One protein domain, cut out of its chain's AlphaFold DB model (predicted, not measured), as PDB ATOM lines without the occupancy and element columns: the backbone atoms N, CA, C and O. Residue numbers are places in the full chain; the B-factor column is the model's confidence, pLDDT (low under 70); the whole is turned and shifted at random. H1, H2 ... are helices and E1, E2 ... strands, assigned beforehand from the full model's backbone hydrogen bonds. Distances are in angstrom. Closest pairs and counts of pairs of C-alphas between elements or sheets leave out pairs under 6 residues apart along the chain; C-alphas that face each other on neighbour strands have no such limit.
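AT A GLANCE: This is residues 27 to 179 of the 181 residues of an uncharacterized protein of Chryseobacterium sp. 8AT (UniProt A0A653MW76). Look first for a strongly twisted five-strand sheet with a smaller three-strand sheet beside it, their edge strands E4 and E1 side by side and the sheets only partly face to face. Helices H1 and H2 pack together across the place where the two sheets meet, while short H3 sits by the far end of E4 and leads straight into E7. You have 153 printed residues, with three named helices and eight named strands in the order H1 E1 E2 E3 H2 E4 E5 E6 H3 E7 E8, a mixed class. The sheets, E4 E5 E6 E8 E7 and E1 E2 E3, are antiparallel. The whole is compact, with a radius of gyration of the C-alphas of 15.0 A and spans of 40 by 37 by 30 A.

HOW THE PARTS SIT: Begin with E4, residues 109 to 118, and E5, residues 123 to 130, a hairpin with N 113 and O 127 2.9 A apart. E6, residues 146 to 149, completes a meander, each strand the antiparallel neighbour of the one before; N 128 and O 147 are 2.8 A apart. Next come E8, residues 173 to 178, with N 146 and O 176 at 2.8 A, and edge strand E7, residues 164 to 170, with N 165 and O 177 at 2.8 A. H3, residues 158 to 163, is on this sheet at a height of 5.1 A, over none of its strands; E6, H3 and E7 form a split strand-helix-strand unit, E8 between its strands, with a right-handed crossover. E1, residues 54 to 60, E2, residues 65 to 71, and E3, residues 78 to 80, form another meander: look at N 57 and O 68, 2.9 A, then N 69 and O 78, 2.9 A. The sheets form a sandwich, two sheets face to face, their best planes 16 degrees apart; the closest C-alphas of E1 and E4, Ser 59 and Asp 111, are 4.3 A apart. H1, residues 32 to 43, and H2, residues 91 to 106, touch at Ile 34 and Ser 100, C-alphas 5.7 A apart, at a steep tilt of 43 degrees, opposite ways; each only grazes both sheets. In H1, H2 and H3 every O i to N i+4 pair is within hydrogen-bond range.

IN THESE COORDINATES: Find C-alpha 32 at (139.495, 282.791, 390.281), where H1 begins its 16.4 A. H2 spans 22.7 A, E4 24.7 A and E5 22.2 A. E8 ends at C-alpha 178, (149.147, 270.316, 376.243).

THE WHOLE: The farthest C-alphas, Lys 91 and Leu 158, are 41.7 A apart. The printed part has no cut; its long link is E5 to E6. Residues 46 to 54, 70 to 85, 87 and 133 to 143 have pLDDT under 70.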
ATOM      1  N   GLN A  27     141.929 274.174 397.197       84.94
ATOM      2  CA  GLN A  27     142.679 275.416 397.426       84.94
ATOM      3  C   GLN A  27     142.712 276.348 396.204       84.94
ATOM      4  O   GLN A  27     142.798 277.560 396.366       84.94
ATOM      5  N   VAL A  28     142.595 275.797 394.991       86.50
ATOM      6  CA  VAL A  28     142.616 276.561 393.733       86.50
ATOM      7  C   VAL A  28     141.245 277.144 393.404       86.50
ATOM      8  O   VAL A  28     141.163 278.130 392.686       86.50
ATOM      9  N   LEU A  29     140.158 276.604 393.965       83.88
ATOM     10  CA  LEU A  29     138.796 277.069 393.666       83.88
ATOM     11  C   LEU A  29     138.555 278.537 394.038       83.88
ATOM     12  O   LEU A  29     137.677 279.169 393.463       83.88
ATOM     13  N   ASN A  30     139.356 279.080 394.955       84.38
ATOM     14  CA  ASN A  30     139.289 280.480 395.372       84.38
ATOM     15  C   ASN A  30     140.278 281.380 394.606       84.38
ATOM     16  O   ASN A  30     140.349 282.577 394.870       84.38
ATOM     17  N   ALA A  31     141.057 280.820 393.674       91.12
ATOM     18  CA  ALA A  31     142.050 281.557 392.898       91.12
ATOM     19  C   ALA A  31     141.430 282.391 391.773       91.12
ATOM     20  O   ALA A  31     142.098 283.275 391.251       91.12
ATOM     21  N   GLU A  32     140.173 282.135 391.403       91.31
ATOM     22  CA  GLU A  32     139.495 282.791 390.281       91.31
ATOM     23  C   GLU A  32     139.568 284.319 390.365       91.31
ATOM     24  O   GLU A  32     140.077 284.964 389.451       91.31
ATOM     25  N   GLN A  33     139.141 284.900 391.489       91.75
ATOM     26  CA  GLN A  33     139.172 286.352 391.657       91.75
ATOM     27  C   GLN A  33     140.606 286.897 391.675       91.75
ATOM     28  O   GLN A  33     140.854 287.998 391.190       91.75
ATOM     29  N   ILE A  34     141.560 286.125 392.206       94.06
ATOM     30  CA  ILE A  34     142.977 286.505 392.244       94.06
ATOM     31  C   ILE A  34     143.541 286.537 390.817       94.06
ATOM     32  O   ILE A  34     144.219 287.495 390.449       94.06
ATOM     33  N   ILE A  35     143.208 285.538 389.995       94.44
ATOM     34  CA  ILE A  35     143.564 285.458 388.574       94.44
ATOM     35  C   ILE A  35     142.963 286.646 387.813       94.44
ATOM     36  O   ILE A  35     143.703 287.381 387.166       94.44
ATOM     37  N   ILE A  36     141.658 286.901 387.967       92.44
ATOM     38  CA  ILE A  36     140.968 288.030 387.322       92.44
ATOM     39  C   ILE A  36     141.622 289.362 387.702       92.44
ATOM     40  O   ILE A  36     141.915 290.182 386.833       92.44
ATOM     41  N   ASN A  37     141.890 289.583 388.992       92.12
ATOM     42  CA  ASN A  37     142.543 290.805 389.461       92.12
ATOM     43  C   ASN A  37     143.951 290.952 388.872       92.12
ATOM     44  O   ASN A  37     144.323 292.042 388.439       92.12
ATOM     45  N   THR A  38     144.712 289.856 388.818       93.06
ATOM     46  CA  THR A  38     146.060 289.831 388.240       93.06
ATOM     47  C   THR A  38     146.020 290.201 386.757       93.06
ATOM     48  O   THR A  38     146.700 291.141 386.353       93.06
ATOM     49  N   GLU A  39     145.188 289.530 385.951       91.69
ATOM     50  CA  GLU A  39     145.042 289.824 384.516       91.69
ATOM     51  C   GLU A  39     144.574 291.266 384.268       91.69
ATOM     52  O   GLU A  39     145.108 291.945 383.390       91.69
ATOM     53  N   ASN A  40     143.632 291.770 385.071       90.88
ATOM     54  CA  ASN A  40     143.139 293.143 384.954       90.88
ATOM     55  C   ASN A  40     144.238 294.179 385.220       90.88
ATOM     56  O   ASN A  40     144.338 295.156 384.479       90.88
ATOM     57  N   ILE A  41     145.080 293.984 386.240       90.06
ATOM     58  CA  ILE A  41     146.198 294.900 386.511       90.06
ATOM     59  C   ILE A  41     147.232 294.826 385.386       90.06
ATOM     60  O   ILE A  41     147.653 295.860 384.873       90.06
ATOM     61  N   LEU A  42     147.595 293.615 384.956       87.44
ATOM     62  CA  LEU A  42     148.549 293.412 383.866       87.44
ATOM     63  C   LEU A  42     148.063 294.034 382.548       87.44
ATOM     64  O   LEU A  42     148.868 294.584 381.804       87.44
ATOM     65  N   SER A  43     146.752 294.042 382.286       84.94
ATOM     66  CA  SER A  43     146.174 294.658 381.083       84.94
ATOM     67  C   SER A  43     146.377 296.178 380.986       84.94
ATOM     68  O   SER A  43     146.309 296.732 379.890       84.94
ATOM     69  N   LYS A  44     146.654 296.857 382.110       84.25
ATOM     70  CA  LYS A  44     146.932 298.302 382.147       84.25
ATOM     71  C   LYS A  44     148.333 298.649 381.659       84.25
ATOM     72  O   LYS A  44     148.583 299.799 381.310       84.25
ATOM     73  N   ILE A  45     149.244 297.676 381.646       79.75
ATOM     74  CA  ILE A  45     150.610 297.851 381.163       79.75
ATOM     75  C   ILE A  45     150.535 297.981 379.630       79.75
ATOM     76  O   ILE A  45     150.233 296.996 378.953       79.75
ATOM     77  N   PRO A  46     150.768 299.175 379.049       67.62
ATOM     78  CA  PRO A  46     150.538 299.412 377.635       67.62
ATOM     79  C   PRO A  46     151.493 298.588 376.778       67.62
ATOM     80  O   PRO A  46     152.716 298.748 376.822       67.62
ATOM     81  N   SER A  47     150.926 297.788 375.887       60.03
ATOM     82  CA  SER A  47     151.611 297.261 374.716       60.03
ATOM     83  C   SER A  47     151.717 298.396 373.689       60.03
ATOM     84  O   SER A  47     150.840 298.550 372.841       60.03
ATOM     85  N   SER A  48     152.720 299.278 373.821       54.62
ATOM     86  CA  SER A  48     152.947 300.394 372.874       54.62
ATOM     87  C   SER A  48     152.945 299.914 371.411       54.62
ATOM     88  O   SER A  48     153.079 298.723 371.164       54.62
ATOM     89  N   LYS A  49     152.896 300.795 370.401       50.38
ATOM     90  CA  LYS A  49     152.983 300.365 368.983       50.38
ATOM     91  C   LYS A  49     154.243 299.525 368.671       50.38
ATOM     92  O   LYS A  49     154.229 298.725 367.747       50.38
ATOM     93  N   LYS A  50     155.310 299.676 369.469       51.66
ATOM     94  CA  LYS A  50     156.543 298.862 369.432       51.66
ATOM     95  C   LYS A  50     156.386 297.478 370.095       51.66
ATOM     96  O   LYS A  50     157.192 296.588 369.859       51.66
ATOM     97  N   TYR A  51     155.373 297.315 370.938       52.81
ATOM     98  CA  TYR A  51     155.127 296.174 371.822       52.81
ATOM     99  C   TYR A  51     153.701 295.615 371.686       52.81
ATOM    100  O   TYR A  51     153.262 294.912 372.583       52.81
ATOM    101  N   SER A  52     152.960 295.920 370.612       56.69
ATOM    102  CA  SER A  52     151.542 295.543 370.431       56.69
ATOM    103  C   SER A  52     151.306 294.036 370.528       56.69
ATOM    104  O   SER A  52     150.249 293.592 370.971       56.69
ATOM    105  N   ASN A  53     152.328 293.269 370.153       55.19
ATOM    106  CA  ASN A  53     152.338 291.813 370.151       55.19
ATOM    107  C   ASN A  53     152.939 291.246 371.442       55.19
ATOM    108  O   ASN A  53     153.241 290.063 371.505       55.19
ATOM    109  N   LEU A  54     153.156 292.081 372.461       60.47
ATOM    110  CA  LEU A  54     153.713 291.661 373.731       60.47
ATOM    111  C   LEU A  54     152.638 291.593 374.812       60.47
ATOM    112  O   LEU A  54     151.943 292.579 375.067       60.47
ATOM    113  N   LYS A  55     152.527 290.443 375.486       76.69
ATOM    114  CA  LYS A  55     151.669 290.287 376.669       76.69
ATOM    115  C   LYS A  55     152.526 290.208 377.929       76.69
ATOM    116  O   LYS A  55     153.473 289.420 377.947       76.69
ATOM    117  N   PRO A  56     152.233 291.014 378.965       79.50
ATOM    118  CA  PRO A  56     152.922 290.889 380.235       79.50
ATOM    119  C   PRO A  56     152.573 289.541 380.868       79.50
ATOM    120  O   PRO A  56     151.405 289.147 380.903       79.50
ATOM    121  N   VAL A  57     153.605 288.851 381.334       84.06
ATOM    122  CA  VAL A  57     153.553 287.547 381.995       84.06
ATOM    123  C   VAL A  57     154.458 287.581 383.221       84.06
ATOM    124  O   VAL A  57     155.399 288.382 383.272       84.06
ATOM    125  N   PHE A  58     154.183 286.739 384.215       86.62
ATOM    126  CA  PHE A  58     154.981 286.682 385.436       86.62
ATOM    127  C   PHE A  58     155.506 285.284 385.740       86.62
ATOM    128  O   PHE A  58     154.867 284.281 385.434       86.62
ATOM    129  N   SER A  59     156.629 285.245 386.451       85.56
ATOM    130  CA  SER A  59     157.099 284.063 387.172       85.56
ATOM    131  C   SER A  59     157.509 284.424 388.594       85.56
ATOM    132  O   SER A  59     157.919 285.552 388.889       85.56
ATOM    133  N   THR A  60     157.382 283.477 389.520       84.19
ATOM    134  CA  THR A  60     157.793 283.662 390.909       84.19
ATOM    135  C   THR A  60     158.299 282.374 391.544       84.19
ATOM    136  O   THR A  60     157.727 281.302 391.388       84.19
ATOM    137  N   ASN A  61     159.350 282.499 392.355       81.62
ATOM    138  CA  ASN A  61     159.838 281.426 393.227       81.62
ATOM    139  C   ASN A  61     159.310 281.558 394.673       81.62
ATOM    140  O   ASN A  61     159.901 281.014 395.607       81.62
ATOM    141  N   GLY A  62     158.263 282.363 394.883       80.12
ATOM    142  CA  GLY A  62     157.700 282.680 396.198       80.12
ATOM    143  C   GLY A  62     158.481 283.731 396.998       80.12
ATOM    144  O   GLY A  62     157.977 284.216 398.008       80.12
ATOM    145  N   LYS A  63     159.682 284.127 396.554       78.19
ATOM    146  CA  LYS A  63     160.482 285.209 397.161       78.19
ATOM    147  C   LYS A  63     160.565 286.417 396.234       78.19
ATOM    148  O   LYS A  63     160.255 287.536 396.636       78.19
ATOM    149  N   SER A  64     160.912 286.167 394.979       76.44
ATOM    150  CA  SER A  64     161.047 287.165 393.923       76.44
ATOM    151  C   SER A  64     159.950 286.994 392.881       76.44
ATOM    152  O   SER A  64     159.486 285.877 392.639       76.44
ATOM    153  N   ILE A  65     159.550 288.102 392.260       79.81
ATOM    154  CA  ILE A  65     158.644 288.128 391.112       79.81
ATOM    155  C   ILE A  65     159.417 288.703 389.930       79.81
ATOM    156  O   ILE A  65     160.087 289.734 390.058       79.81
ATOM    157  N   TYR A  66     159.302 288.030 388.796       78.19
ATOM    158  CA  TYR A  66     159.824 288.455 387.510       78.19
ATOM    159  C   TYR A  66     158.644 288.798 386.612       78.19
ATOM    160  O   TYR A  66     157.660 288.060 386.587       78.19
ATOM    161  N   LEU A  67     158.748 289.908 385.885       77.69
ATOM    162  CA  LEU A  67     157.818 290.221 384.809       77.69
ATOM    163  C   LEU A  67     158.567 290.263 383.498       77.69
ATOM    164  O   LEU A  67     159.623 290.885 383.383       77.69
ATOM    165  N   SER A  68     157.994 289.626 382.497       74.38
ATOM    166  CA  SER A  68     158.465 289.716 381.131       74.38
ATOM    167  C   SER A  68     157.310 290.033 380.204       74.38
ATOM    168  O   SER A  68     156.133 289.976 380.558       74.38
ATOM    169  N   TYR A  69     157.680 290.422 379.001       71.06
ATOM    170  CA  TYR A  69     156.781 290.605 377.887       71.06
ATOM    171  C   TYR A  69     157.020 289.446 376.920       71.06
ATOM    172  O   TYR A  69     158.110 289.355 376.352       71.06
ATOM    173  N   GLY A  70     156.036 288.557 376.761       59.34
ATOM    174  CA  GLY A  70     156.125 287.443 375.812       59.34
ATOM    175  C   GLY A  70     155.952 287.939 374.379       59.34
ATOM    176  O   GLY A  70     154.992 288.660 374.119       59.34
ATOM    177  N   ASN A  71     156.875 287.598 373.475       54.09
ATOM    178  CA  ASN A  71     156.855 288.010 372.067       54.09
ATOM    179  C   ASN A  71     156.412 286.863 371.150       54.09
ATOM    180  O   ASN A  71     157.070 285.830 371.105       54.09
ATOM    181  N   PHE A  72     155.309 287.043 370.411       52.78
ATOM    182  CA  PHE A  72     154.743 285.997 369.541       52.78
ATOM    183  C   PHE A  72     155.306 285.973 368.115       52.78
ATOM    184  O   PHE A  72     154.994 285.055 367.364       52.78
ATOM    185  N   GLU A  73     156.120 286.959 367.730       44.75
ATOM    186  CA  GLU A  73     156.675 287.056 366.369       44.75
ATOM    187  C   GLU A  73     158.207 286.945 366.323       44.75
ATOM    188  O   GLU A  73     158.770 286.739 365.247       44.75
ATOM    189  N   ARG A  74     158.913 287.099 367.456       44.72
ATOM    190  CA  ARG A  74     160.384 286.993 367.540       44.72
ATOM    191  C   ARG A  74     160.826 286.427 368.890       44.72
ATOM    192  O   ARG A  74     160.265 286.804 369.909       44.72
ATOM    193  N   ASP A  75     161.916 285.660 368.906       42.09
ATOM    194  CA  ASP A  75     162.545 285.039 370.096       42.09
ATOM    195  C   ASP A  75     163.051 286.015 371.189       42.09
ATOM    196  O   ASP A  75     163.685 285.609 372.164       42.09
ATOM    197  N   SER A  76     162.808 287.323 371.066       45.88
ATOM    198  CA  SER A  76     163.245 288.304 372.057       45.88
ATOM    199  C   SER A  76     162.173 288.557 373.119       45.88
ATOM    200  O   SER A  76     161.291 289.402 372.957       45.88
ATOM    201  N   ASN A  77     162.299 287.867 374.252       52.22
ATOM    202  CA  ASN A  77     161.567 288.196 375.475       52.22
ATOM    203  C   ASN A  77     162.240 289.385 376.179       52.22
ATOM    204  O   ASN A  77     163.411 289.317 376.551       52.22
ATOM    205  N   TYR A  78     161.503 290.479 376.399       53.38
ATOM    206  CA  TYR A  78     161.974 291.556 377.274       53.38
ATOM    207  C   TYR A  78     161.692 291.168 378.725       53.38
ATOM    208  O   TYR A  78     160.536 290.973 379.098       53.38
ATOM    209  N   ARG A  79     162.743 291.059 379.540       53.22
ATOM    210  CA  ARG A  79     162.671 290.686 380.957       53.22
ATOM    211  C   ARG A  79     162.932 291.907 381.840       53.22
ATOM    212  O   ARG A  79     163.948 292.576 381.681       53.22
ATOM    213  N   ILE A  80     162.018 292.193 382.762       56.91
ATOM    214  CA  ILE A  80     162.198 293.172 383.838       56.91
ATOM    215  C   ILE A  80     162.537 292.384 385.105       56.91
ATOM    216  O   ILE A  80     161.683 291.729 385.707       56.91
ATOM    217  N   ASP A  81     163.809 292.432 385.496       49.31
ATOM    218  CA  ASP A  81     164.308 291.748 386.684       49.31
ATOM    219  C   ASP A  81     164.052 292.561 387.956       49.31
ATOM    220  O   ASP A  81     164.538 293.677 388.122       49.31
ATOM    221  N   THR A  82     163.343 291.939 388.903       50.22
ATOM    222  CA  THR A  82     163.027 292.438 390.253       50.22
ATOM    223  C   THR A  82     162.193 293.718 390.304       50.22
ATOM    224  O   THR A  82     162.670 294.847 390.201       50.22
ATOM    225  N   LEU A  83     160.909 293.520 390.583       56.50
ATOM    226  CA  LEU A  83     159.928 294.581 390.712       56.50
ATOM    227  C   LEU A  83     160.119 295.409 391.993       56.50
ATOM    228  O   LEU A  83     159.663 295.028 393.070       56.50
ATOM    229  N   LYS A  84     160.765 296.570 391.881       58.81
ATOM    230  CA  LYS A  84     160.581 297.667 392.853       58.81
ATOM    231  C   LYS A  84     159.449 298.608 392.433       58.81
ATOM    232  O   LYS A  84     158.807 299.212 393.284       58.81
ATOM    233  N   SER A  85     159.217 298.710 391.130       62.72
ATOM    234  CA  SER A  85     158.117 299.430 390.497       62.72
ATOM    235  C   SER A  85     157.933 298.908 389.069       62.72
ATOM    236  O   SER A  85     158.827 298.263 388.515       62.72
ATOM    237  N   ILE A  86     156.775 299.184 388.472       70.06
ATOM    238  CA  ILE A  86     156.508 298.969 387.045       70.06
ATOM    239  C   ILE A  86     156.042 300.315 386.506       70.06
ATOM    240  O   ILE A  86     155.142 300.911 387.106       70.06
ATOM    241  N   PRO A  87     156.613 300.813 385.399       67.44
ATOM    242  CA  PRO A  87     156.010 301.923 384.678       67.44
ATOM    243  C   PRO A  87     154.516 301.634 384.448       67.44
ATOM    244  O   PRO A  87     154.141 300.483 384.259       67.44
ATOM    245  N   PHE A  88     153.658 302.653 384.467       77.00
ATOM    246  CA  PHE A  88     152.204 302.537 384.226       77.00
ATOM    247  C   PHE A  88     151.338 302.000 385.370       77.00
ATOM    248  O   PHE A  88     150.124 302.173 385.299       77.00
ATOM    249  N   LEU A  89     151.917 301.415 386.421       80.62
ATOM    250  CA  LEU A  89     151.167 301.086 387.634       80.62
ATOM    251  C   LEU A  89     151.453 302.107 388.730       80.62
ATOM    252  O   LEU A  89     152.604 302.484 388.963       80.62
ATOM    253  N   ASN A  90     150.409 302.530 389.438       86.88
ATOM    254  CA  ASN A  90     150.588 303.260 390.687       86.88
ATOM    255  C   ASN A  90     151.025 302.308 391.823       86.88
ATOM    256  O   ASN A  90     151.066 301.086 391.662       86.88
ATOM    257  N   LYS A  91     151.379 302.868 392.988       87.44
ATOM    258  CA  LYS A  91     151.883 302.089 394.131       87.44
ATOM    259  C   LYS A  91     150.879 301.038 394.620       87.44
ATOM    260  O   LYS A  91     151.282 299.916 394.914       87.44
ATOM    261  N   ASP A  92     149.598 301.385 394.686       91.69
ATOM    262  CA  ASP A  92     148.560 300.491 395.202       91.69
ATOM    263  C   ASP A  92     148.282 299.343 394.223       91.69
ATOM    264  O   ASP A  92     148.181 298.186 394.628       91.69
ATOM    265  N   GLU A  93     148.241 299.635 392.919       90.38
ATOM    266  CA  GLU A  93     148.128 298.632 391.853       90.38
ATOM    267  C   GLU A  93     149.321 297.680 391.846       90.38
ATOM    268  O   GLU A  93     149.163 296.468 391.686       90.38
ATOM    269  N   PHE A  94     150.519 298.225 392.048       87.06
ATOM    270  CA  PHE A  94     151.745 297.453 392.117       87.06
ATOM    271  C   PHE A  94     151.769 296.499 393.324       87.06
ATOM    272  O   PHE A  94     152.059 295.310 393.170       87.06
ATOM    273  N   GLU A  95     151.412 296.983 394.517       89.19
ATOM    274  CA  GLU A  95     151.321 296.139 395.715       89.19
ATOM    275  C   GLU A  95     150.196 295.101 395.596       89.19
ATOM    276  O   GLU A  95     150.368 293.951 396.009       89.19
ATOM    277  N   LEU A  96     149.066 295.449 394.972       91.44
ATOM    278  CA  LEU A  96     147.985 294.499 394.706       91.44
ATOM    279  C   LEU A  96     148.423 293.384 393.745       91.44
ATOM    280  O   LEU A  96     148.128 292.213 394.001       91.44
ATOM    281  N   LEU A  97     149.158 293.718 392.679       90.62
ATOM    282  CA  LEU A  97     149.721 292.737 391.746       90.62
ATOM    283  C   LEU A  97     150.669 291.776 392.469       90.62
ATOM    284  O   LEU A  97     150.527 290.557 392.373       90.62
ATOM    285  N   LYS A  98     151.602 292.330 393.246       88.81
ATOM    286  CA  LYS A  98     152.574 291.568 394.033       88.81
ATOM    287  C   LYS A  98     151.889 290.618 395.020       88.81
ATOM    288  O   LYS A  98     152.221 289.435 395.066       88.81
ATOM    289  N   ASN A  99     150.899 291.109 395.763       91.81
ATOM    290  CA  ASN A  99     150.128 290.294 396.703       91.81
ATOM    291  C   ASN A  99     149.359 289.170 396.002       91.81
ATOM    292  O   ASN A  99     149.359 288.041 396.491       91.81
ATOM    293  N   SER A 100     148.756 289.458 394.846       93.25
ATOM    294  CA  SER A 100     148.023 288.463 394.057       93.25
ATOM    295  C   SER A 100     148.949 287.336 393.589       93.25
ATOM    296  O   SER A 100     148.666 286.164 393.837       93.25
ATOM    297  N   ILE A 101     150.111 287.673 393.021       91.75
ATOM    298  CA  ILE A 101     151.109 286.691 392.565       91.75
ATOM    299  C   ILE A 101     151.626 285.833 393.729       91.75
ATOM    300  O   ILE A 101     151.734 284.613 393.602       91.75
ATOM    301  N   TYR A 102     151.886 286.422 394.901       90.56
ATOM    302  CA  TYR A 102     152.295 285.636 396.069       90.56
ATOM    303  C   TYR A 102     151.197 284.703 396.586       90.56
ATOM    304  O   TYR A 102     151.497 283.590 397.019       90.56
ATOM    305  N   GLN A 103     149.932 285.127 396.558       92.81
ATOM    306  CA  GLN A 103     148.817 284.255 396.927       92.81
ATOM    307  C   GLN A 103     148.687 283.072 395.959       92.81
ATOM    308  O   GLN A 103     148.522 281.943 396.418       92.81
ATOM    309  N   LEU A 104     148.841 283.309 394.651       92.62
ATOM    310  CA  LEU A 104     148.887 282.258 393.628       92.62
ATOM    311  C   LEU A 104     150.055 281.284 393.870       92.62
ATOM    312  O   LEU A 104     149.861 280.068 393.874       92.62
ATOM    313  N   SER A 105     151.246 281.797 394.190       90.44
ATOM    314  CA  SER A 105     152.420 280.967 394.496       90.44
ATOM    315  C   SER A 105     152.183 280.027 395.681       90.44
ATOM    316  O   SER A 105     152.507 278.840 395.605       90.44
ATOM    317  N   LYS A 106     151.527 280.508 396.747       90.19
ATOM    318  CA  LYS A 106     151.198 279.696 397.934       90.19
ATOM    319  C   LYS A 106     150.287 278.505 397.635       90.19
ATOM    320  O   LYS A 106     150.324 277.527 398.376       90.19
ATOM    321  N   ILE A 107     149.485 278.570 396.573       90.75
ATOM    322  CA  ILE A 107     148.599 277.476 396.144       90.75
ATOM    323  C   ILE A 107     149.180 276.648 394.987       90.75
ATOM    324  O   ILE A 107     148.486 275.796 394.431       90.75
ATOM    325  N   GLY A 108     150.457 276.860 394.652       87.56
ATOM    326  CA  GLY A 108     151.182 276.091 393.644       87.56
ATOM    327  C   GLY A 108     151.088 276.650 392.226       87.56
ATOM    328  O   GLY A 108     151.273 275.883 391.287       87.56
ATOM    329  N   ILE A 109     150.786 277.941 392.059       90.25
ATOM    330  CA  ILE A 109     150.825 278.639 390.768       90.25
ATOM    331  C   ILE A 109     152.024 279.595 390.755       90.25
ATOM    332  O   ILE A 109     151.969 280.672 391.346       90.25
ATOM    333  N   SER A 110     153.124 279.180 390.127       84.88
ATOM    334  CA  SER A 110     154.389 279.937 390.088       84.88
ATOM    335  C   SER A 110     154.565 280.772 388.828       84.88
ATOM    336  O   SER A 110     155.190 281.826 388.892       84.88
ATOM    337  N   ASP A 111     154.010 280.322 387.707       86.88
ATOM    338  CA  ASP A 111     154.266 280.907 386.395       86.88
ATOM    339  C   ASP A 111     152.956 281.135 385.652       86.88
ATOM    340  O   ASP A 111     152.033 280.318 385.717       86.88
ATOM    341  N   GLN A 112     152.898 282.246 384.936       89.50
ATOM    342  CA  GLN A 112     151.853 282.582 383.990       89.50
ATOM    343  C   GLN A 112     152.494 282.708 382.614       89.50
ATOM    344  O   GLN A 112     153.513 283.373 382.481       89.50
ATOM    345  N   ASP A 113     151.855 282.145 381.600       84.50
ATOM    346  CA  ASP A 113     152.199 282.350 380.199       84.50
ATOM    347  C   ASP A 113     150.962 282.796 379.426       84.50
ATOM    348  O   ASP A 113     149.825 282.537 379.829       84.50
ATOM    349  N   TYR A 114     151.171 283.459 378.293       84.31
ATOM    350  CA  TYR A 114     150.113 283.716 377.323       84.31
ATOM    351  C   TYR A 114     150.361 282.860 376.090       84.31
ATOM    352  O   TYR A 114     151.453 282.887 375.527       84.31
ATOM    353  N   ILE A 115     149.346 282.122 375.653       80.56
ATOM    354  CA  ILE A 115     149.437 281.245 374.488       80.56
ATOM    355  C   ILE A 115     148.404 281.669 373.459       80.56
ATOM    356  O   ILE A 115     147.205 281.668 373.741       80.56
ATOM    357  N   ILE A 116     148.876 281.983 372.252       79.00
ATOM    358  CA  ILE A 116     148.027 282.108 371.069       79.00
ATOM    359  C   ILE A 116     147.671 280.697 370.622       79.00
ATOM    360  O   ILE A 116     148.543 279.935 370.211       79.00
ATOM    361  N   PHE A 117     146.394 280.348 370.728       79.38
ATOM    362  CA  PHE A 117     145.906 279.078 370.206       79.38
ATOM    363  C   PHE A 117     145.345 279.248 368.798       79.38
ATOM    364  O   PHE A 117     145.437 278.309 368.037       79.38
ATOM    365  N   ASN A 118     144.851 280.424 368.399       81.50
ATOM    366  CA  ASN A 118     144.428 280.667 367.019       81.50
ATOM    367  C   ASN A 118     145.211 281.857 366.436       81.50
ATOM    368  O   ASN A 118     144.863 283.007 366.735       81.50
ATOM    369  N   PRO A 119     146.279 281.605 365.651       74.44
ATOM    370  CA  PRO A 119     147.139 282.660 365.118       74.44
ATOM    371  C   PRO A 119     146.428 283.533 364.082       74.44
ATOM    372  O   PRO A 119     146.605 284.748 364.102       74.44
ATOM    373  N   ASP A 120     145.557 282.949 363.257       79.88
ATOM    374  CA  ASP A 120     144.830 283.669 362.202       79.88
ATOM    375  C   ASP A 120     143.885 284.734 362.778       79.88
ATOM    376  O   ASP A 120     143.673 285.790 362.187       79.88
ATOM    377  N   LEU A 121     143.331 284.465 363.964       79.44
ATOM    378  CA  LEU A 121     142.449 285.383 364.687       79.44
ATOM    379  C   LEU A 121     143.157 286.128 365.826       79.44
ATOM    380  O   LEU A 121     142.502 286.867 366.563       79.44
ATOM    381  N   ASN A 122     144.463 285.902 366.006       75.38
ATOM    382  CA  ASN A 122     145.251 286.373 367.146       75.38
ATOM    383  C   ASN A 122     144.549 286.136 368.503       75.38
ATOM    384  O   ASN A 122     144.588 286.972 369.412       75.38
ATOM    385  N   LYS A 123     143.849 285.000 368.636       80.19
ATOM    386  CA  LYS A 123     143.173 284.624 369.882       80.19
ATOM    387  C   LYS A 123     144.129 283.820 370.747       80.19
ATOM    388  O   LYS A 123     144.701 282.817 370.313       80.19
ATOM    389  N   GLY A 124     144.257 284.242 371.996       83.00
ATOM    390  CA  GLY A 124     145.052 283.547 372.991       83.00
ATOM    391  C   GLY A 124     144.411 283.556 374.367       83.00
ATOM    392  O   GLY A 124     143.418 284.243 374.613       83.00
ATOM    393  N   ILE A 125     144.994 282.765 375.258       87.88
ATOM    394  CA  ILE A 125     144.607 282.661 376.662       87.88
ATOM    395  C   ILE A 125     145.831 282.812 377.554       87.88
ATOM    396  O   ILE A 125     146.932 282.401 377.188       87.88
ATOM    397  N   TYR A 126     145.615 283.339 378.755       90.12
ATOM    398  CA  TYR A 126     146.564 283.146 379.838       90.12
ATOM    399  C   TYR A 126     146.407 281.740 380.410       90.12
ATOM    400  O   TYR A 126     145.295 281.273 380.677       90.12
ATOM    401  N   ILE A 127     147.531 281.069 380.600       90.62
ATOM    402  CA  ILE A 127     147.626 279.797 381.300       90.62
ATOM    403  C   ILE A 127     148.577 279.941 382.482       90.62
ATOM    404  O   ILE A 127     149.519 280.728 382.456       90.62
ATOM    405  N   TYR A 128     148.317 279.169 383.524       92.12
ATOM    406  CA  TYR A 128     149.031 279.234 384.788       92.12
ATOM    407  C   TYR A 128     149.601 277.861 385.108       92.12
ATOM    408  O   TYR A 128     148.839 276.905 385.258       92.12
ATOM    409  N   SER A 129     150.919 277.746 385.219       89.06
ATOM    410  CA  SER A 129     151.571 276.494 385.604       89.06
ATOM    411  C   SER A 129     151.113 276.086 386.994       89.06
ATOM    412  O   SER A 129     151.244 276.852 387.945       89.06
ATOM    413  N   TYR A 130     150.554 274.884 387.116       88.25
ATOM    414  CA  TYR A 130     149.958 274.409 388.357       88.25
ATOM    415  C   TYR A 130     150.705 273.200 388.905       88.25
ATOM    416  O   TYR A 130     150.799 272.167 388.241       88.25
ATOM    417  N   LYS A 131     151.233 273.337 390.130       78.25
ATOM    418  CA  LYS A 131     152.037 272.341 390.867       78.25
ATOM    419  C   LYS A 131     153.269 271.823 390.120       78.25
ATOM    420  O   LYS A 131     153.879 270.848 390.547       78.25
ATOM    421  N   ASN A 132     153.651 272.491 389.041       70.31
ATOM    422  CA  ASN A 132     154.857 272.218 388.285       70.31
ATOM    423  C   ASN A 132     155.764 273.417 388.497       70.31
ATOM    424  O   ASN A 132     155.442 274.507 388.041       70.31
ATOM    425  N   SER A 133     156.847 273.223 389.248       54.78
ATOM    426  CA  SER A 133     157.724 274.329 389.629       54.78
ATOM    427  C   SER A 133     158.467 274.928 388.440       54.78
ATOM    428  O   SER A 133     158.912 276.058 388.558       54.78
ATOM    429  N   GLU A 134     158.622 274.183 387.337       56.88
ATOM    430  CA  GLU A 134     159.340 274.621 386.134       56.88
ATOM    431  C   GLU A 134     158.851 273.847 384.888       56.88
ATOM    432  O   GLU A 134     159.349 272.749 384.616       56.88
ATOM    433  N   PRO A 135     157.878 274.361 384.114       54.88
ATOM    434  CA  PRO A 135     157.361 273.664 382.930       54.88
ATOM    435  C   PRO A 135     158.430 273.400 381.852       54.88
ATOM    436  O   PRO A 135     158.338 272.402 381.144       54.88
ATOM    437  N   TRP A 136     159.480 274.225 381.770       51.75
ATOM    438  CA  TRP A 136     160.617 274.050 380.849       51.75
ATOM    439  C   TRP A 136     161.613 272.957 381.269       51.75
ATOM    440  O   TRP A 136     162.456 272.569 380.466       51.75
ATOM    441  N   LYS A 137     161.547 272.460 382.515       51.12
ATOM    442  CA  LYS A 137     162.354 271.316 382.985       51.12
ATOM    443  C   LYS A 137     161.655 269.972 382.799       51.12
ATOM    444  O   LYS A 137     162.209 268.940 383.166       51.12
ATOM    445  N   LEU A 138     160.425 269.967 382.292       57.53
ATOM    446  CA  LEU A 138     159.713 268.729 382.026       57.53
ATOM    447  C   LEU A 138     160.215 268.146 380.707       57.53
ATOM    448  O   LEU A 138     160.006 268.734 379.653       57.53
ATOM    449  N   ASP A 139     160.758 266.929 380.760       53.22
ATOM    450  CA  ASP A 139     161.142 266.157 379.566       53.22
ATOM    451  C   ASP A 139     159.956 265.881 378.615       53.22
ATOM    452  O   ASP A 139     160.132 265.375 377.512       53.22
ATOM    453  N   THR A 140     158.721 266.157 379.059       63.09
ATOM    454  CA  THR A 140     157.468 265.912 378.325       63.09
ATOM    455  C   THR A 140     156.452 267.023 378.638       63.09
ATOM    456  O   THR A 140     155.828 266.987 379.707       63.09
ATOM    457  N   PRO A 141     156.269 268.013 377.743       61.03
ATOM    458  CA  PRO A 141     155.301 269.104 377.907       61.03
ATOM    459  C   PRO A 141     153.863 268.626 378.166       61.03
ATOM    460  O   PRO A 141     153.086 269.313 378.823       61.03
ATOM    461  N   GLU A 142     153.510 267.419 377.722       64.19
ATOM    462  CA  GLU A 142     152.193 266.790 377.889       64.19
ATOM    463  C   GLU A 142     151.909 266.341 379.333       64.19
ATOM    464  O   GLU A 142     150.777 265.987 379.683       64.19
ATOM    465  N   LYS A 143     152.931 266.339 380.197       69.19
ATOM    466  CA  LYS A 143     152.772 266.114 381.640       69.19
ATOM    467  C   LYS A 143     152.517 267.407 382.410       69.19
ATOM    468  O   LYS A 143     152.075 267.336 383.559       69.19
ATOM    469  N   ALA A 144     152.769 268.568 381.803       75.50
ATOM    470  CA  ALA A 144     152.494 269.843 382.439       75.50
ATOM    471  C   ALA A 144     150.984 270.017 382.631       75.50
ATOM    472  O   ALA A 144     150.170 269.710 381.761       75.50
ATOM    473  N   THR A 145     150.612 270.497 383.811       86.75
ATOM    474  CA  THR A 145     149.228 270.813 384.150       86.75
ATOM    475  C   THR A 145     149.102 272.315 384.314       86.75
ATOM    476  O   THR A 145     149.882 272.929 385.046       86.75
ATOM    477  N   TYR A 146     148.100 272.884 383.654       90.25
ATOM    478  CA  TYR A 146     147.840 274.312 383.649       90.25
ATOM    479  C   TYR A 146     146.450 274.626 384.182       90.25
ATOM    480  O   TYR A 146     145.519 273.839 384.022       90.25
ATOM    481  N   VAL A 147     146.301 275.802 384.773       93.25
ATOM    482  CA  VAL A 147     145.016 276.398 385.135       93.25
ATOM    483  C   VAL A 147     144.739 277.574 384.200       93.25
ATOM    484  O   VAL A 147     145.664 278.261 383.782       93.25
ATOM    485  N   SER A 148     143.479 277.804 383.844       93.75
ATOM    486  CA  SER A 148     143.045 278.996 383.103       93.75
ATOM    487  C   SER A 148     141.599 279.355 383.461       93.75
ATOM    488  O   SER A 148     140.880 278.542 384.059       93.75
ATOM    489  N   LEU A 149     141.172 280.565 383.094       93.38
ATOM    490  CA  LEU A 149     139.783 280.994 383.197       93.38
ATOM    491  C   LEU A 149     138.961 280.387 382.050       93.38
ATOM    492  O   LEU A 149     139.215 280.622 380.871       93.38
ATOM    493  N   GLY A 150     137.924 279.628 382.391       88.75
ATOM    494  CA  GLY A 150     137.079 278.921 381.432       88.75
ATOM    495  C   GLY A 150     136.320 279.841 380.473       88.75
ATOM    496  O   GLY A 150     136.051 279.437 379.348       88.75
ATOM    497  N   ASN A 151     136.016 281.081 380.871       87.69
ATOM    498  CA  ASN A 151     135.354 282.068 380.006       87.69
ATOM    499  C   ASN A 151     136.266 282.628 378.896       87.69
ATOM    500  O   ASN A 151     135.769 283.295 377.992       87.69
ATOM    501  N   LYS A 152     137.579 282.375 378.952       85.94
ATOM    502  CA  LYS A 152     138.539 282.747 377.900       85.94
ATOM    503  C   LYS A 152     138.712 281.658 376.840       85.94
ATOM    504  O   LYS A 152     139.369 281.896 375.833       85.94
ATOM    505  N   ILE A 153     138.142 280.472 377.062       87.69
ATOM    506  CA  ILE A 153     138.351 279.300 376.215       87.69
ATOM    507  C   ILE A 153     137.199 279.142 375.235       87.69
ATOM    508  O   ILE A 153     136.052 278.929 375.629       87.69
ATOM    509  N   ASP A 154     137.542 279.147 373.952       87.00
ATOM    510  CA  ASP A 154     136.642 278.729 372.886       87.00
ATOM    511  C   ASP A 154     136.803 277.222 372.650       87.00
ATOM    512  O   ASP A 154     137.734 276.769 371.987       87.00
ATOM    513  N   LYS A 155     135.905 276.420 373.233       82.69
ATOM    514  CA  LYS A 155     135.964 274.949 373.133       82.69
ATOM    515  C   LYS A 155     135.676 274.422 371.727       82.69
ATOM    516  O   LYS A 155     135.962 273.257 371.466       82.69
ATOM    517  N   ASN A 156     135.086 275.246 370.863       86.12
ATOM    518  CA  ASN A 156     134.761 274.873 369.490       86.12
ATOM    519  C   ASN A 156     135.893 275.231 368.518       86.12
ATOM    520  O   ASN A 156     135.833 274.857 367.348       86.12
ATOM    521  N   ASP A 157     136.919 275.945 368.984       88.19
ATOM    522  CA  ASP A 157     138.076 276.288 368.174       88.19
ATOM    523  C   ASP A 157     138.939 275.038 367.921       88.19
ATOM    524  O   ASP A 157     139.432 274.382 368.845       88.19
ATOM    525  N   LEU A 158     139.103 274.694 366.640       86.50
ATOM    526  CA  LEU A 158     139.852 273.510 366.216       86.50
ATOM    527  C   LEU A 158     141.317 273.575 366.640       86.50
ATOM    528  O   LEU A 158     141.886 272.547 367.010       86.50
ATOM    529  N   TRP A 159     141.933 274.759 366.603       85.81
ATOM    530  CA  TRP A 159     143.304 274.894 367.060       85.81
ATOM    531  C   TRP A 159     143.400 274.661 368.564       85.81
ATOM    532  O   TRP A 159     144.255 273.887 368.993       85.81
ATOM    533  N   PHE A 160     142.487 275.234 369.359       87.88
ATOM    534  CA  PHE A 160     142.449 274.965 370.798       87.88
ATOM    535  C   PHE A 160     142.359 273.461 371.084       87.88
ATOM    536  O   PHE A 160     143.176 272.941 371.844       87.88
ATOM    537  N   GLY A 161     141.424 272.752 370.442       87.38
ATOM    538  CA  GLY A 161     141.246 271.305 370.617       87.38
ATOM    539  C   GLY A 161     142.441 270.459 370.155       87.38
ATOM    540  O   GLY A 161     142.648 269.360 370.671       87.38
ATOM    541  N   ASN A 162     143.252 270.974 369.226       86.81
ATOM    542  CA  ASN A 162     144.481 270.330 368.759       86.81
ATOM    543  C   ASN A 162     145.696 270.619 369.657       86.81
ATOM    544  O   ASN A 162     146.636 269.821 369.683       86.81
ATOM    545  N   THR A 163     145.694 271.735 370.392       85.44
ATOM    546  CA  THR A 163     146.799 272.138 371.274       85.44
ATOM    547  C   THR A 163     146.581 271.698 372.720       85.44
ATOM    548  O   THR A 163     147.527 271.246 373.368       85.44
ATOM    549  N   PHE A 164     145.353 271.792 373.237       88.19
ATOM    550  CA  PHE A 164     145.036 271.585 374.648       88.19
ATOM    551  C   PHE A 164     143.914 270.580 374.867       88.19
ATOM    552  O   PHE A 164     142.917 270.533 374.152       88.19
ATOM    553  N   LYS A 165     144.044 269.824 375.956       89.31
ATOM    554  CA  LYS A 165     142.990 268.968 376.493       89.31
ATOM    555  C   LYS A 165     142.502 269.525 377.818       89.31
ATOM    556  O   LYS A 165     143.299 269.730 378.733       89.31
ATOM    557  N   ILE A 166     141.186 269.676 377.955       91.56
ATOM    558  CA  ILE A 166     140.552 269.929 379.253       91.56
ATOM    559  C   ILE A 166     140.568 268.629 380.058       91.56
ATOM    560  O   ILE A 166     139.983 267.626 379.653       91.56
ATOM    561  N   ILE A 167     141.249 268.652 381.200       89.75
ATOM    562  CA  ILE A 167     141.305 267.540 382.150       89.75
ATOM    563  C   ILE A 167     140.107 267.600 383.099       89.75
ATOM    564  O   ILE A 167     139.477 266.588 383.385       89.75
ATOM    565  N   SER A 168     139.805 268.794 383.610       90.38
ATOM    566  CA  SER A 168     138.744 269.020 384.588       90.38
ATOM    567  C   SER A 168     138.256 270.463 384.506       90.38
ATOM    568  O   SER A 168     138.982 271.351 384.061       90.38
ATOM    569  N   SER A 169     137.027 270.715 384.942       91.06
ATOM    570  CA  SER A 169     136.465 272.058 385.058       91.06
ATOM    571  C   SER A 169     135.651 272.151 386.336       91.06
ATOM    572  O   SER A 169     134.940 271.211 386.700       91.06
ATOM    573  N   LYS A 170     135.784 273.275 387.039       89.06
ATOM    574  CA  LYS A 170     134.998 273.574 388.230       89.06
ATOM    575  C   LYS A 170     134.858 275.083 388.377       89.06
ATOM    576  O   LYS A 170     135.862 275.791 388.371       89.06
ATOM    577  N   ASN A 171     133.623 275.556 388.528       85.50
ATOM    578  CA  ASN A 171     133.282 276.981 388.462       85.50
ATOM    579  C   ASN A 171     133.810 277.592 387.150       85.50
ATOM    580  O   ASN A 171     133.646 276.988 386.089       85.50
ATOM    581  N   HIS A 172     134.481 278.742 387.214       89.44
ATOM    582  CA  HIS A 172     135.109 279.375 386.058       89.44
ATOM    583  C   HIS A 172     136.575 278.974 385.870       89.44
ATOM    584  O   HIS A 172     137.263 279.583 385.058       89.44
ATOM    585  N   LEU A 173     137.067 277.951 386.573       92.69
ATOM    586  CA  LEU A 173     138.423 277.440 386.399       92.69
ATOM    587  C   LEU A 173     138.423 276.138 385.606       92.69
ATOM    588  O   LEU A 173     137.568 275.257 385.769       92.69
ATOM    589  N   VAL A 174     139.427 276.008 384.750       93.81
ATOM    590  CA  VAL A 174     139.699 274.786 384.002       93.81
ATOM    591  C   VAL A 174     141.114 274.303 384.269       93.81
ATOM    592  O   VAL A 174     142.032 275.099 384.454       93.81
ATOM    593  N   LEU A 175     141.273 272.985 384.273       92.00
ATOM    594  CA  LEU A 175     142.557 272.311 384.286       92.00
ATOM    595  C   LEU A 175     142.861 271.828 382.867       92.00
ATOM    596  O   LEU A 175     142.043 271.123 382.271       92.00
ATOM    597  N   LEU A 176     144.019 272.199 382.339       91.19
ATOM    598  CA  LEU A 176     144.452 271.923 380.974       91.19
ATOM    599  C   LEU A 176     145.759 271.125 380.977       91.19
ATOM    600  O   LEU A 176     146.590 271.281 381.869       91.19
ATOM    601  N   THR A 177     145.965 270.319 379.943       88.06
ATOM    602  CA  THR A 177     147.291 269.820 379.548       88.06
ATOM    603  C   THR A 177     147.501 270.054 378.058       88.06
ATOM    604  O   THR A 177     146.532 270.118 377.295       88.06
ATOM    605  N   LYS A 178     148.759 270.198 377.646       83.62
ATOM    606  CA  LYS A 178     149.147 270.316 376.243       83.62
ATOM    607  C   LYS A 178     149.120 268.924 375.596       83.62
ATOM    608  O   LYS A 178     149.583 267.955 376.186       83.62
ATOM    609  N   ILE A 179     148.534 268.803 374.406       82.38
ATOM    610  CA  ILE A 179     148.454 267.529 373.662       82.38
ATOM    611  C   ILE A 179     149.642 267.384 372.703       82.38
ATOM    612  O   ILE A 179     150.082 266.269 372.434       82.38
TER     613      ILE A 179